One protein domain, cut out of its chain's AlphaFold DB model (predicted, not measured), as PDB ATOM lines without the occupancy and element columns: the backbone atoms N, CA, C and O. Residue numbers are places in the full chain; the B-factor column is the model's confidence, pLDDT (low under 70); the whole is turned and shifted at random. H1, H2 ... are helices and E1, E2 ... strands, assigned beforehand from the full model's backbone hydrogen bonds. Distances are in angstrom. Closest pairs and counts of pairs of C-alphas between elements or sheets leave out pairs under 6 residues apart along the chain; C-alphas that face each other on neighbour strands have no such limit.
ATOM      1  N   ILE A   5      -8.967  43.642  21.707       89.75
ATOM      2  CA  ILE A   5      -7.874  43.310  22.616       89.75
ATOM      3  C   ILE A   5      -8.331  42.174  23.521       89.75
ATOM      4  O   ILE A   5      -9.490  42.105  23.930       89.75
ATOM      5  N   THR A   6      -7.428  41.247  23.814       92.50
ATOM      6  CA  THR A   6      -7.690  40.167  24.765       92.50
ATOM      7  C   THR A   6      -7.151  40.570  26.126       92.50
ATOM      8  O   THR A   6      -5.967  40.847  26.262       92.50
ATOM      9  N   MET A   7      -8.018  40.568  27.134       93.56
ATOM     10  CA  MET A   7      -7.677  40.912  28.515       93.56
ATOM     11  C   MET A   7      -8.082  39.777  29.454       93.56
ATOM     12  O   MET A   7      -8.889  38.913  29.099       93.56
ATOM     13  N   ARG A   8      -7.543  39.772  30.673       94.94
ATOM     14  CA  ARG A   8      -7.980  38.874  31.749       94.94
ATOM     15  C   ARG A   8      -8.997  39.570  32.637       94.94
ATOM     16  O   ARG A   8      -8.796  40.705  33.059       94.94
ATOM     17  N   ALA A   9     -10.082  38.873  32.949       93.75
ATOM     18  CA  ALA A   9     -11.102  39.396  33.837       93.75
ATOM     19  C   ALA A   9     -10.674  39.305  35.307       93.75
ATOM     20  O   ALA A   9     -10.280  38.241  35.793       93.75
ATOM     21  N   TRP A  10     -10.832  40.409  36.032       94.44
ATOM     22  CA  TRP A  10     -10.675  40.472  37.480       94.44
ATOM     23  C   TRP A  10     -11.949  40.999  38.146       94.44
ATOM     24  O   TRP A  10     -12.278  42.185  38.157       94.44
ATOM     25  N   ILE A  11     -12.704  40.091  38.731       93.00
ATOM     26  CA  ILE A  11     -13.950  40.349  39.429       93.00
ATOM     27  C   ILE A  11     -13.641  40.931  40.800       93.00
ATOM     28  O   ILE A  11     -13.013  40.299  41.651       93.00
ATOM     29  N   SER A  12     -14.128  42.143  41.036       87.25
ATOM     30  CA  SER A  12     -13.946  42.826  42.313       87.25
ATOM     31  C   SER A  12     -15.152  43.689  42.674       87.25
ATOM     32  O   SER A  12     -16.092  43.847  41.890       87.25
ATOM     33  N   SER A  13     -15.154  44.218  43.898       83.81
ATOM     34  CA  SER A  13     -16.180  45.165  44.328       83.81
ATOM     35  C   SER A  13     -15.880  46.537  43.726       83.81
ATOM     36  O   SER A  13     -14.985  47.241  44.190       83.81
ATOM     37  N   ILE A  14     -16.597  46.887  42.656       80.06
ATOM     38  CA  ILE A  14     -16.480  48.176  41.969       80.06
ATOM     39  C   ILE A  14     -17.715  49.023  42.319       80.06
ATOM     40  O   ILE A  14     -18.842  48.529  42.180       80.06
ATOM     41  N   PRO A  15     -17.539  50.275  42.786       74.06
ATOM     42  CA  PRO A  15     -18.651  51.197  42.979       74.06
ATOM     43  C   PRO A  15     -19.253  51.607  41.625       74.06
ATOM     44  O   PRO A  15     -18.530  51.855  40.664       74.06
ATOM     45  N   GLY A  16     -20.583  51.685  41.559       68.75
ATOM     46  CA  GLY A  16     -21.323  51.901  40.310       68.75
ATOM     47  C   GLY A  16     -21.774  50.599  39.634       68.75
ATOM     48  O   GLY A  16     -21.439  49.492  40.061       68.75
ATOM     49  N   SER A  17     -22.629  50.716  38.623       74.75
ATOM     50  CA  SER A  17     -23.110  49.615  37.774       74.75
ATOM     51  C   SER A  17     -22.796  49.938  36.322       74.75
ATOM     52  O   SER A  17     -22.881  51.109  35.949       74.75
ATOM     53  N   GLY A  18     -22.479  48.933  35.505       84.88
ATOM     54  CA  GLY A  18     -22.183  49.168  34.092       84.88
ATOM     55  C   GLY A  18     -20.838  49.860  33.864       84.88
ATOM     56  O   GLY A  18     -20.683  50.576  32.878       84.88
ATOM     57  N   VAL A  19     -19.892  49.691  34.794       90.31
ATOM     58  CA  VAL A  19     -18.553  50.285  34.732       90.31
ATOM     59  C   VAL A  19     -17.510  49.178  34.802       90.31
ATOM     60  O   VAL A  19     -17.542  48.347  35.711       90.31
ATOM     61  N   ALA A  20     -16.575  49.202  33.862       91.38
ATOM     62  CA  ALA A  20     -15.348  48.425  33.891       91.38
ATOM     63  C   ALA A  20     -14.168  49.347  34.194       91.38
ATOM     64  O   ALA A  20     -14.167  50.518  33.806       91.38
ATOM     65  N   LYS A  21     -13.156  48.812  34.875       91.62
ATOM     66  CA  LYS A  21     -11.907  49.536  35.110       91.62
ATOM     67  C   LYS A  21     -10.739  48.830  34.438       91.62
ATOM     68  O   LYS A  21     -10.671  47.606  34.495       91.62
ATOM     69  N   ILE A  22      -9.841  49.595  33.834       91.50
ATOM     70  CA  ILE A  22      -8.591  49.111  33.227       91.50
ATOM     71  C   ILE A  22      -7.453  50.033  33.654       91.50
ATOM     72  O   ILE A  22      -7.713  51.177  34.041       91.50
ATOM     73  N   ASN A  23      -6.212  49.557  33.602       91.00
ATOM     74  CA  ASN A  23      -5.075  50.407  33.938       91.00
ATOM     75  C   ASN A  23      -4.957  51.590  32.935       91.00
ATOM     76  O   ASN A  23      -5.529  51.557  31.838       91.00
ATOM     77  N   PRO A  24      -4.242  52.671  33.291       89.81
ATOM     78  CA  PRO A  24      -4.092  53.827  32.409       89.81
ATOM     79  C   PRO A  24      -3.398  53.504  31.079       89.81
ATOM     80  O   PRO A  24      -3.730  54.115  30.066       89.81
ATOM     81  N   GLU A  25      -2.475  52.540  31.076       88.69
ATOM     82  CA  GLU A  25      -1.718  52.140  29.884       88.69
ATOM     83  C   GLU A  25      -2.603  51.412  28.868       88.69
ATOM     84  O   GLU A  25      -2.623  51.807  27.705       88.69
ATOM     85  N   ASP A  26      -3.419  50.441  29.297       89.25
ATOM     86  CA  ASP A  26      -4.406  49.775  28.440       89.25
ATOM     87  C   ASP A  26      -5.451  50.786  27.958       89.25
ATOM     88  O   ASP A  26      -5.872  50.746  26.804       89.25
ATOM     89  N   PHE A  27      -5.851  51.732  28.816       89.19
ATOM     90  CA  PHE A  27      -6.798  52.783  28.441       89.19
ATOM     91  C   PHE A  27      -6.276  53.615  27.264       89.19
ATOM     92  O   PHE A  27      -6.998  53.874  26.299       89.19
ATOM     93  N   GLU A  28      -5.007  54.007  27.321       87.75
ATOM     94  CA  GLU A  28      -4.355  54.789  26.273       87.75
ATOM     95  C   GLU A  28      -4.020  53.938  25.040       87.75
ATOM     96  O   GLU A  28      -4.208  54.406  23.916       87.75
ATOM     97  N   ALA A  29      -3.627  52.674  25.224       86.25
ATOM     98  CA  ALA A  29      -3.389  51.718  24.142       86.25
ATOM     99  C   ALA A  29      -4.666  51.411  23.343       86.25
ATOM    100  O   ALA A  29      -4.622  51.259  22.122       86.25
ATOM    101  N   MET A  30      -5.820  51.396  24.014       85.06
ATOM    102  CA  MET A  30      -7.145  51.310  23.395       85.06
ATOM    103  C   MET A  30      -7.570  52.604  22.680       85.06
ATOM    104  O   MET A  30      -8.618  52.633  22.033       85.06
ATOM    105  N   GLY A  31      -6.785  53.679  22.797       85.75
ATOM    106  CA  GLY A  31      -7.089  54.985  22.219       85.75
ATOM    107  C   GLY A  31      -8.265  55.695  22.890       85.75
ATOM    108  O   GLY A  31      -8.862  56.580  22.268       85.75
ATOM    109  N   LEU A  32      -8.601  55.310  24.125       85.19
ATOM    110  CA  LEU A  32      -9.721  55.876  24.863       85.19
ATOM    111  C   LEU A  32      -9.373  57.288  25.363       85.19
ATOM    112  O   LEU A  32      -8.258  57.563  25.813       85.19
ATOM    113  N   LYS A  33     -10.338  58.204  25.291       81.81
ATOM    114  CA  LYS A  33     -10.206  59.629  25.638       81.81
ATOM    115  C   LYS A  33     -11.092  60.063  26.804       81.81
ATOM    116  O   LYS A  33     -10.868  61.146  27.341       81.81
ATOM    117  N   GLY A  34     -12.048  59.231  27.222       75.50
ATOM    118  CA  GLY A  34     -12.910  59.479  28.384       75.50
ATOM    119  C   GLY A  34     -14.386  59.182  28.113       75.50
ATOM    120  O   GLY A  34     -14.878  59.456  27.025       75.50
ATOM    121  N   ASP A  35     -15.073  58.614  29.112       73.94
ATOM    122  CA  ASP A  35     -16.505  58.244  29.107       73.94
ATOM    123  C   ASP A  35     -16.972  57.311  27.977       73.94
ATOM    124  O   ASP A  35     -18.172  57.126  27.752       73.94
ATOM    125  N   GLU A  36     -16.035  56.667  27.290       87.12
ATOM    126  CA  GLU A  36     -16.336  55.726  26.224       87.12
ATOM    127  C   GLU A  36     -16.910  54.413  26.755       87.12
ATOM    128  O   GLU A  36     -16.711  53.993  27.900       87.12
ATOM    129  N   THR A  37     -17.651  53.748  25.875       90.12
ATOM    130  CA  THR A  37     -18.206  52.429  26.142       90.12
ATOM    131  C   THR A  37     -17.347  51.384  25.455       90.12
ATOM    132  O   THR A  37     -17.027  51.493  24.273       90.12
ATOM    133  N   ILE A  38     -17.005  50.337  26.188       91.38
ATOM    134  CA  ILE A  38     -16.381  49.134  25.653       91.38
ATOM    135  C   ILE A  38     -17.403  48.008  25.648       91.38
ATOM    136  O   ILE A  38     -18.301  47.945  26.488       91.38
ATOM    137  N   GLU A  39     -17.267  47.101  24.697       93.38
ATOM    138  CA  GLU A  39     -17.977  45.836  24.703       93.38
ATOM    139  C   GLU A  39     -17.016  44.747  25.155       93.38
ATOM    140  O   GLU A  39     -15.969  44.538  24.544       93.38
ATOM    141  N   VAL A  40     -17.390  44.071  26.236       94.06
ATOM    142  CA  VAL A  40     -16.668  42.941  26.807       94.06
ATOM    143  C   VAL A  40     -17.395  41.674  26.389       94.06
ATOM    144  O   VAL A  40     -18.557  41.469  26.739       94.06
ATOM    145  N   ARG A  41     -16.714  40.825  25.628       94.44
ATOM    146  CA  ARG A  41     -17.233  39.565  25.102       94.44
ATOM    147  C   ARG A  41     -16.537  38.382  25.758       94.44
ATOM    148  O   ARG A  41     -15.317  38.357  25.908       94.44
ATOM    149  N   SER A  42     -17.325  37.370  26.080       94.19
ATOM    150  CA  SER A  42     -16.881  36.043  26.493       94.19
ATOM    151  C   SER A  42     -17.437  34.990  25.532       94.19
ATOM    152  O   SER A  42     -18.200  35.296  24.615       94.19
ATOM    153  N   ALA A  43     -17.113  33.719  25.775       91.00
ATOM    154  CA  ALA A  43     -17.726  32.603  25.053       91.00
ATOM    155  C   ALA A  43     -19.247  32.476  25.282       91.00
ATOM    156  O   ALA A  43     -19.927  31.768  24.543       91.00
ATOM    157  N   HIS A  44     -19.787  33.126  26.316       92.00
ATOM    158  CA  HIS A  44     -21.177  32.970  26.741       92.00
ATOM    159  C   HIS A  44     -22.050  34.194  26.474       92.00
ATOM    160  O   HIS A  44     -23.270  34.093  26.599       92.00
ATOM    161  N   GLY A  45     -21.460  35.335  26.122       93.00
ATOM    162  CA  GLY A  45     -22.211  36.554  25.865       93.00
ATOM    163  C   GLY A  45     -21.333  37.788  25.728       93.00
ATOM    164  O   GLY A  45     -20.106  37.712  25.735       93.00
ATOM    165  N   ALA A  46     -21.990  38.935  25.607       93.94
ATOM    166  CA  ALA A  46     -21.354  40.237  25.516       93.94
ATOM    167  C   ALA A  46     -22.077  41.233  26.422       93.94
ATOM    168  O   ALA A  46     -23.298  41.159  26.575       93.94
ATOM    169  N   ILE A  47     -21.334  42.174  26.994       93.50
ATOM    170  CA  ILE A  47     -21.880  43.269  27.791       93.50
ATOM    171  C   ILE A  47     -21.182  44.577  27.432       93.50
ATOM    172  O   ILE A  47     -19.976  44.603  27.192       93.50
ATOM    173  N   LYS A  48     -21.947  45.667  27.389       93.31
ATOM    174  CA  LYS A  48     -21.427  47.014  27.157       93.31
ATOM    175  C   LYS A  48     -21.251  47.727  28.487       93.31
ATOM    176  O   LYS A  48     -22.200  47.807  29.264       93.31
ATOM    177  N   LEU A  49     -20.049  48.224  28.737       92.25
ATOM    178  CA  LEU A  49     -19.664  48.857  29.992       92.25
ATOM    179  C   LEU A  49     -18.959  50.172  29.694       92.25
ATOM    180  O   LEU A  49     -18.157  50.254  28.767       92.25
ATOM    181  N   LYS A  50     -19.224  51.196  30.504       91.38
ATOM    182  CA  LYS A  50     -18.393  52.399  30.505       91.38
ATOM    183  C   LYS A  50     -17.030  52.045  31.064       91.38
ATOM    184  O   LYS A  50     -16.950  51.365  32.087       91.38
ATOM    185  N   VAL A  51     -15.973  52.496  30.412       90.31
ATOM    186  CA  VAL A  51     -14.615  52.245  30.881       90.31
ATOM    187  C   VAL A  51     -14.081  53.467  31.610       90.31
ATOM    188  O   VAL A  51     -14.190  54.595  31.133       90.31
ATOM    189  N   VAL A  52     -13.512  53.246  32.791       89.69
ATOM    190  CA  VAL A  52     -12.816  54.282  33.558       89.69
ATOM    191  C   VAL A  52     -11.407  53.811  33.888       89.69
ATOM    192  O   VAL A  52     -11.159  52.610  34.020       89.69
ATOM    193  N   LYS A  53     -10.484  54.762  34.031       89.50
ATOM    194  CA  LYS A  53      -9.122  54.464  34.476       89.50
ATOM    195  C   LYS A  53      -9.165  53.913  35.904       89.50
ATOM    196  O   LYS A  53      -9.882  54.441  36.757       89.50
ATOM    197  N   ASP A  54      -8.441  52.829  36.137       85.06
ATOM    198  CA  ASP A  54      -8.155  52.324  37.472       85.06
ATOM    199  C   ASP A  54      -6.833  52.881  37.992       85.06
ATOM    200  O   ASP A  54      -5.963  53.275  37.219       85.06
ATOM    201  N   ASP A  55      -6.667  52.823  39.309       81.06
ATOM    202  CA  ASP A  55      -5.408  53.164  39.982       81.06
ATOM    203  C   ASP A  55      -4.454  51.954  40.079       81.06
ATOM    204  O   ASP A  55      -3.399  52.025  40.710       81.06
ATOM    205  N   ILE A  56      -4.843  50.812  39.503       73.38
ATOM    206  CA  ILE A  56      -4.049  49.579  39.477       73.38
ATOM    207  C   ILE A  56      -3.215  49.551  38.196       73.38
ATOM    208  O   ILE A  56      -3.721  49.854  37.120       73.38
ATOM    209  N   TYR A  57      -1.949  49.150  38.322       73.31
ATOM    210  CA  TYR A  57      -0.952  49.139  37.244       73.31
ATOM    211  C   TYR A  57      -0.758  47.760  36.590       73.31
ATOM    212  O   TYR A  57       0.224  47.546  35.893       73.31
ATOM    213  N   GLU A  58      -1.659  46.801  36.814       85.00
ATOM    214  CA  GLU A  58      -1.573  45.498  36.148       85.00
ATOM    215  C   GLU A  58      -2.062  45.617  34.699       85.00
ATOM    216  O   GLU A  58      -3.224  45.948  34.456       85.00
ATOM    217  N   GLU A  59      -1.167  45.348  33.750       85.81
ATOM    218  CA  GLU A  59      -1.456  45.370  32.313       85.81
ATOM    219  C   GLU A  59      -2.361  44.210  31.883       85.81
ATOM    220  O   GLU A  59      -2.291  43.096  32.415       85.81
ATOM    221  N   ASN A  60      -3.157  44.439  30.839       89.88
ATOM    222  CA  ASN A  60      -4.074  43.473  30.240       89.88
ATOM    223  C   ASN A  60      -5.112  42.907  31.223       89.88
ATOM    224  O   ASN A  60      -5.595  41.779  31.042       89.88
ATOM    225  N   ILE A  61      -5.482  43.671  32.253       92.25
ATOM    226  CA  ILE A  61      -6.517  43.295  33.222       92.25
ATOM    227  C   ILE A  61      -7.708  44.235  33.118       92.25
ATOM    228  O   ILE A  61      -7.598  45.453  33.233       92.25
ATOM    229  N   ILE A  62      -8.889  43.636  32.964       92.25
ATOM    230  CA  ILE A  62     -10.161  44.342  33.046       92.25
ATOM    231  C   ILE A  62     -10.887  43.955  34.319       92.25
ATOM    232  O   ILE A  62     -11.244  42.795  34.552       92.25
ATOM    233  N   ARG A  63     -11.146  44.953  35.157       92.62
ATOM    234  CA  ARG A  63     -11.926  44.756  36.364       92.62
ATOM    235  C   ARG A  63     -13.397  44.874  36.064       92.62
ATOM    236  O   ARG A  63     -13.876  45.898  35.575       92.62
ATOM    237  N   LEU A  64     -14.109  43.821  36.433       92.56
ATOM    238  CA  LEU A  64     -15.545  43.708  36.269       92.56
ATOM    239  C   LEU A  64     -16.208  43.631  37.637       92.56
ATOM    240  O   LEU A  64     -15.671  43.071  38.598       92.56
ATOM    241  N   LYS A  65     -17.419  44.169  37.725       92.69
ATOM    242  CA  LYS A  65     -18.279  43.890  38.866       92.69
ATOM    243  C   LYS A  65     -18.776  42.453  38.773       92.69
ATOM    244  O   LYS A  65     -18.993  41.927  37.684       92.69
ATOM    245  N   LYS A  66     -19.038  41.835  39.926       91.81
ATOM    246  CA  LYS A  66     -19.569  40.466  39.993       91.81
ATOM    247  C   LYS A  66     -20.830  40.269  39.142       91.81
ATOM    248  O   LYS A  66     -20.882  39.312  38.389       91.81
ATOM    249  N   ALA A  67     -21.787  41.196  39.209       91.44
ATOM    250  CA  ALA A  67     -23.025  41.106  38.431       91.44
ATOM    251  C   ALA A  67     -22.780  41.141  36.908       91.44
ATOM    252  O   ALA A  67     -23.382  40.366  36.171       91.44
ATOM    253  N   ASP A  68     -21.864  42.000  36.449       92.69
ATOM    254  CA  ASP A  68     -21.517  42.119  35.027       92.69
ATOM    255  C   ASP A  68     -20.781  40.863  34.539       92.69
ATOM    256  O   ASP A  68     -21.088  40.328  33.475       92.69
ATOM    257  N   ALA A  69     -19.863  40.331  35.353       92.50
ATOM    258  CA  ALA A  69     -19.170  39.080  35.063       92.50
ATOM    259  C   ALA A  69     -20.125  37.873  35.047       92.50
ATOM    260  O   ALA A  69     -20.016  37.020  34.169       92.50
ATOM    261  N   GLU A  70     -21.091  37.810  35.969       92.94
ATOM    262  CA  GLU A  70     -22.124  36.766  36.003       92.94
ATOM    263  C   GLU A  70     -23.019  36.810  34.757       92.94
ATOM    264  O   GLU A  70     -23.345  35.754  34.212       92.94
ATOM    265  N   ALA A  71     -23.343  38.006  34.248       92.69
ATOM    266  CA  ALA A  71     -24.139  38.173  33.031       92.69
ATOM    267  C   ALA A  71     -23.469  37.546  31.794       92.69
ATOM    268  O   ALA A  71     -24.150  36.950  30.959       92.69
ATOM    269  N   ILE A  72     -22.138  37.624  31.703       94.62
ATOM    270  CA  ILE A  72     -21.347  37.000  30.628       94.62
ATOM    271  C   ILE A  72     -20.657  35.694  31.061       94.62
ATOM    272  O   ILE A  72     -19.817  35.177  30.327       94.62
ATOM    273  N   LYS A  73     -21.014  35.135  32.226       95.25
ATOM    274  CA  LYS A  73     -20.471  33.886  32.802       95.25
ATOM    275  C   LYS A  73     -18.938  33.815  32.845       95.25
ATOM    276  O   LYS A  73     -18.355  32.769  32.574       95.25
ATOM    277  N   VAL A  74     -18.299  34.923  33.194       95.00
ATOM    278  CA  VAL A  74     -16.842  35.057  33.315       95.00
ATOM    279  C   VAL A  74     -16.420  34.900  34.774       95.00
ATOM    280  O   VAL A  74     -17.139  35.308  35.688       95.00
ATOM    281  N   ARG A  75     -15.249  34.301  35.002       94.56
ATOM    282  CA  ARG A  75     -14.598  34.137  36.309       94.56
ATOM    283  C   ARG A  75     -13.252  34.866  36.351       94.56
ATOM    284  O   ARG A  75     -12.738  35.317  35.333       94.56
ATOM    285  N   ASN A  76     -12.673  34.978  37.548       94.44
ATOM    286  CA  ASN A  76     -11.329  35.536  37.715       94.44
ATOM    287  C   ASN A  76     -10.301  34.766  36.886       94.44
ATOM    288  O   ASN A  76     -10.182  33.551  37.024       94.44
ATOM    289  N   GLY A  77      -9.534  35.500  36.084       93.44
ATOM    290  CA  GLY A  77      -8.473  34.963  35.241       93.44
ATOM    291  C   GLY A  77      -8.934  34.469  33.870       93.44
ATOM    292  O   GLY A  77      -8.066  34.177  33.042       93.44
ATOM    293  N   ASP A  78     -10.244  34.414  33.609       95.75
ATOM    294  CA  ASP A  78     -10.771  34.071  32.289       95.75
ATOM    295  C   ASP A  78     -10.376  35.143  31.266       95.75
ATOM    296  O   ASP A  78     -10.330  36.340  31.566       95.75
ATOM    297  N   ALA A  79     -10.115  34.700  30.038       94.88
ATOM    298  CA  ALA A  79      -9.874  35.596  28.922       94.88
ATOM    299  C   ALA A  79     -11.196  36.195  28.428       94.88
ATOM    300  O   ALA A  79     -12.180  35.484  28.210       94.88
ATOM    301  N   VAL A  80     -11.190  37.503  28.202       95.38
ATOM    302  CA  VAL A  80     -12.294  38.245  27.601       95.38
ATOM    303  C   VAL A  80     -11.780  39.082  26.442       95.38
ATOM    304  O   VAL A  80     -10.635  39.531  26.428       95.38
ATOM    305  N   PHE A  81     -12.641  39.283  25.455       94.25
ATOM    306  CA  PHE A  81     -12.353  40.134  24.312       94.25
ATOM    307  C   PHE A  81     -12.987  41.492  24.545       94.25
ATOM    308  O   PHE A  81     -14.178  41.578  24.835       94.25
ATOM    309  N   VAL A  82     -12.199  42.544  24.415       93.00
ATOM    310  CA  VAL A  82     -12.623  43.912  24.655       93.00
ATOM    311  C   VAL A  82     -12.493  44.696  23.361       93.00
ATOM    312  O   VAL A  82     -11.469  44.636  22.687       93.00
ATOM    313  N   SER A  83     -13.541  45.429  23.008       91.25
ATOM    314  CA  SER A  83     -13.544  46.312  21.843       91.25
ATOM    315  C   SER A  83     -14.202  47.638  22.177       91.25
ATOM    316  O   SER A  83     -15.239  47.656  22.841       91.25
ATOM    317  N   VAL A  84     -13.639  48.742  21.691       89.50
ATOM    318  CA  VAL A  84     -14.237  50.071  21.861       89.50
ATOM    319  C   VAL A  84     -15.505  50.173  21.019       89.50
ATOM    320  O   VAL A  84     -15.480  49.998  19.797       89.50
ATOM    321  N   VAL A  85     -16.626  50.477  21.670       86.81
ATOM    322  CA  VAL A  85     -17.880  50.796  20.994       86.81
ATOM    323  C   VAL A  85     -17.849  52.281  20.696       86.81
ATOM    324  O   VAL A  85     -18.145  53.114  21.549       86.81
ATOM    325  N   LYS A  86     -17.515  52.621  19.454       73.06
ATOM    326  CA  LYS A  86     -17.864  53.938  18.938       73.06
ATOM    327  C   LYS A  86     -19.378  53.948  18.812       73.06
ATOM    328  O   LYS A  86     -19.923  53.261  17.950       73.06
TER     329      LYS A  86
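What this domain is: This is residues 5 to 86 of the 96 residues of the protein "Molydop_binding domain-containing protein" of Euryarchaeota archaeon (UniProt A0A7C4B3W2). The model is a small closed barrel of six strands, with two short helices, H1 and H2, outside it toward opposite ends of the longest axis. Round the ring run E1, E5, E2, E4, E3, E6 and back to E1, with mixed parallel and antiparallel neighbours. The printed part has 82 residues, with two named helices and six named strands in the order E1 E2 H1 E3 E4 E5 H2 E6, and its class is mixed, helices and strands. The whole is compact and rounded, with a radius of gyration of the C-alphas of 11.0 A and spans of 28 by 25 by 22 A.

Where its parts are: E1, residues 5 to 12, begins at C-alpha 5 (-7.874, 43.310, 22.616) and is 20.6 A long from first to last C-alpha. E2 is residues 19 to 22, 10.1 A, and H1 is residues 24 to 29, 8.6 A. E3, residues 37 to 42, is 16.4 A long. E4, residues 45 to 53, is the longest strand at 23.8 A; it begins at C-alpha 45 (-22.211, 36.554, 25.865) and bends by 58 degrees at residue 50. E5 is residues 61 to 65, 13.1 A, and H2 is residues 66 to 71, 8.6 A. E6, residues 79 to 85, is 18.9 A long and ends at C-alpha 85 (-17.880, 50.796, 20.994).

How they stand to each other: E1 is parallel to E5, with N 10 and O 62 2.8 A apart, within hydrogen-bond range. E5 is antiparallel to E2, with N 63 and O 21 at 2.8 A. E2 is parallel to E4, with N 20 and O 50 at 2.8 A. E4 and E3 form an antiparallel hairpin, with N 47 and O 40 at 2.9 A. E3 is antiparallel to E6, with N 39 and O 83 at 2.8 A. E6 and E1, antiparallel, close the ring, with N 80 and O 7 at 2.8 A. The pairing is staggered: E1 pairs with E6 over residues 5 to 8 and with E5 over 8 to 12, and E4 pairs with E3 over 45 to 50 and with E2 over 50 to 53. H1 is on the barrel, outside it, at a height over the sheet of 7.6 A; the closest C-alphas of H1 and E4 are those of Pro 24 and Lys 53, 5.5 A apart. H2 is on the barrel, outside it, at a height of 6.9 A; its closest C-alpha pair with E1 is Lys 66 and Ile 11, 5.6 A. In H1 and H2 every O i to N i+4 pair is within hydrogen-bond range. H1 and H2 are apart.

The domain as a whole: The two C-alphas farthest apart, those of Lys 33 and His 44, are 28.8 A apart. The printed part has no cut and no long link. Its mean pLDDT is 89.1, and residue 16 alone is under 70.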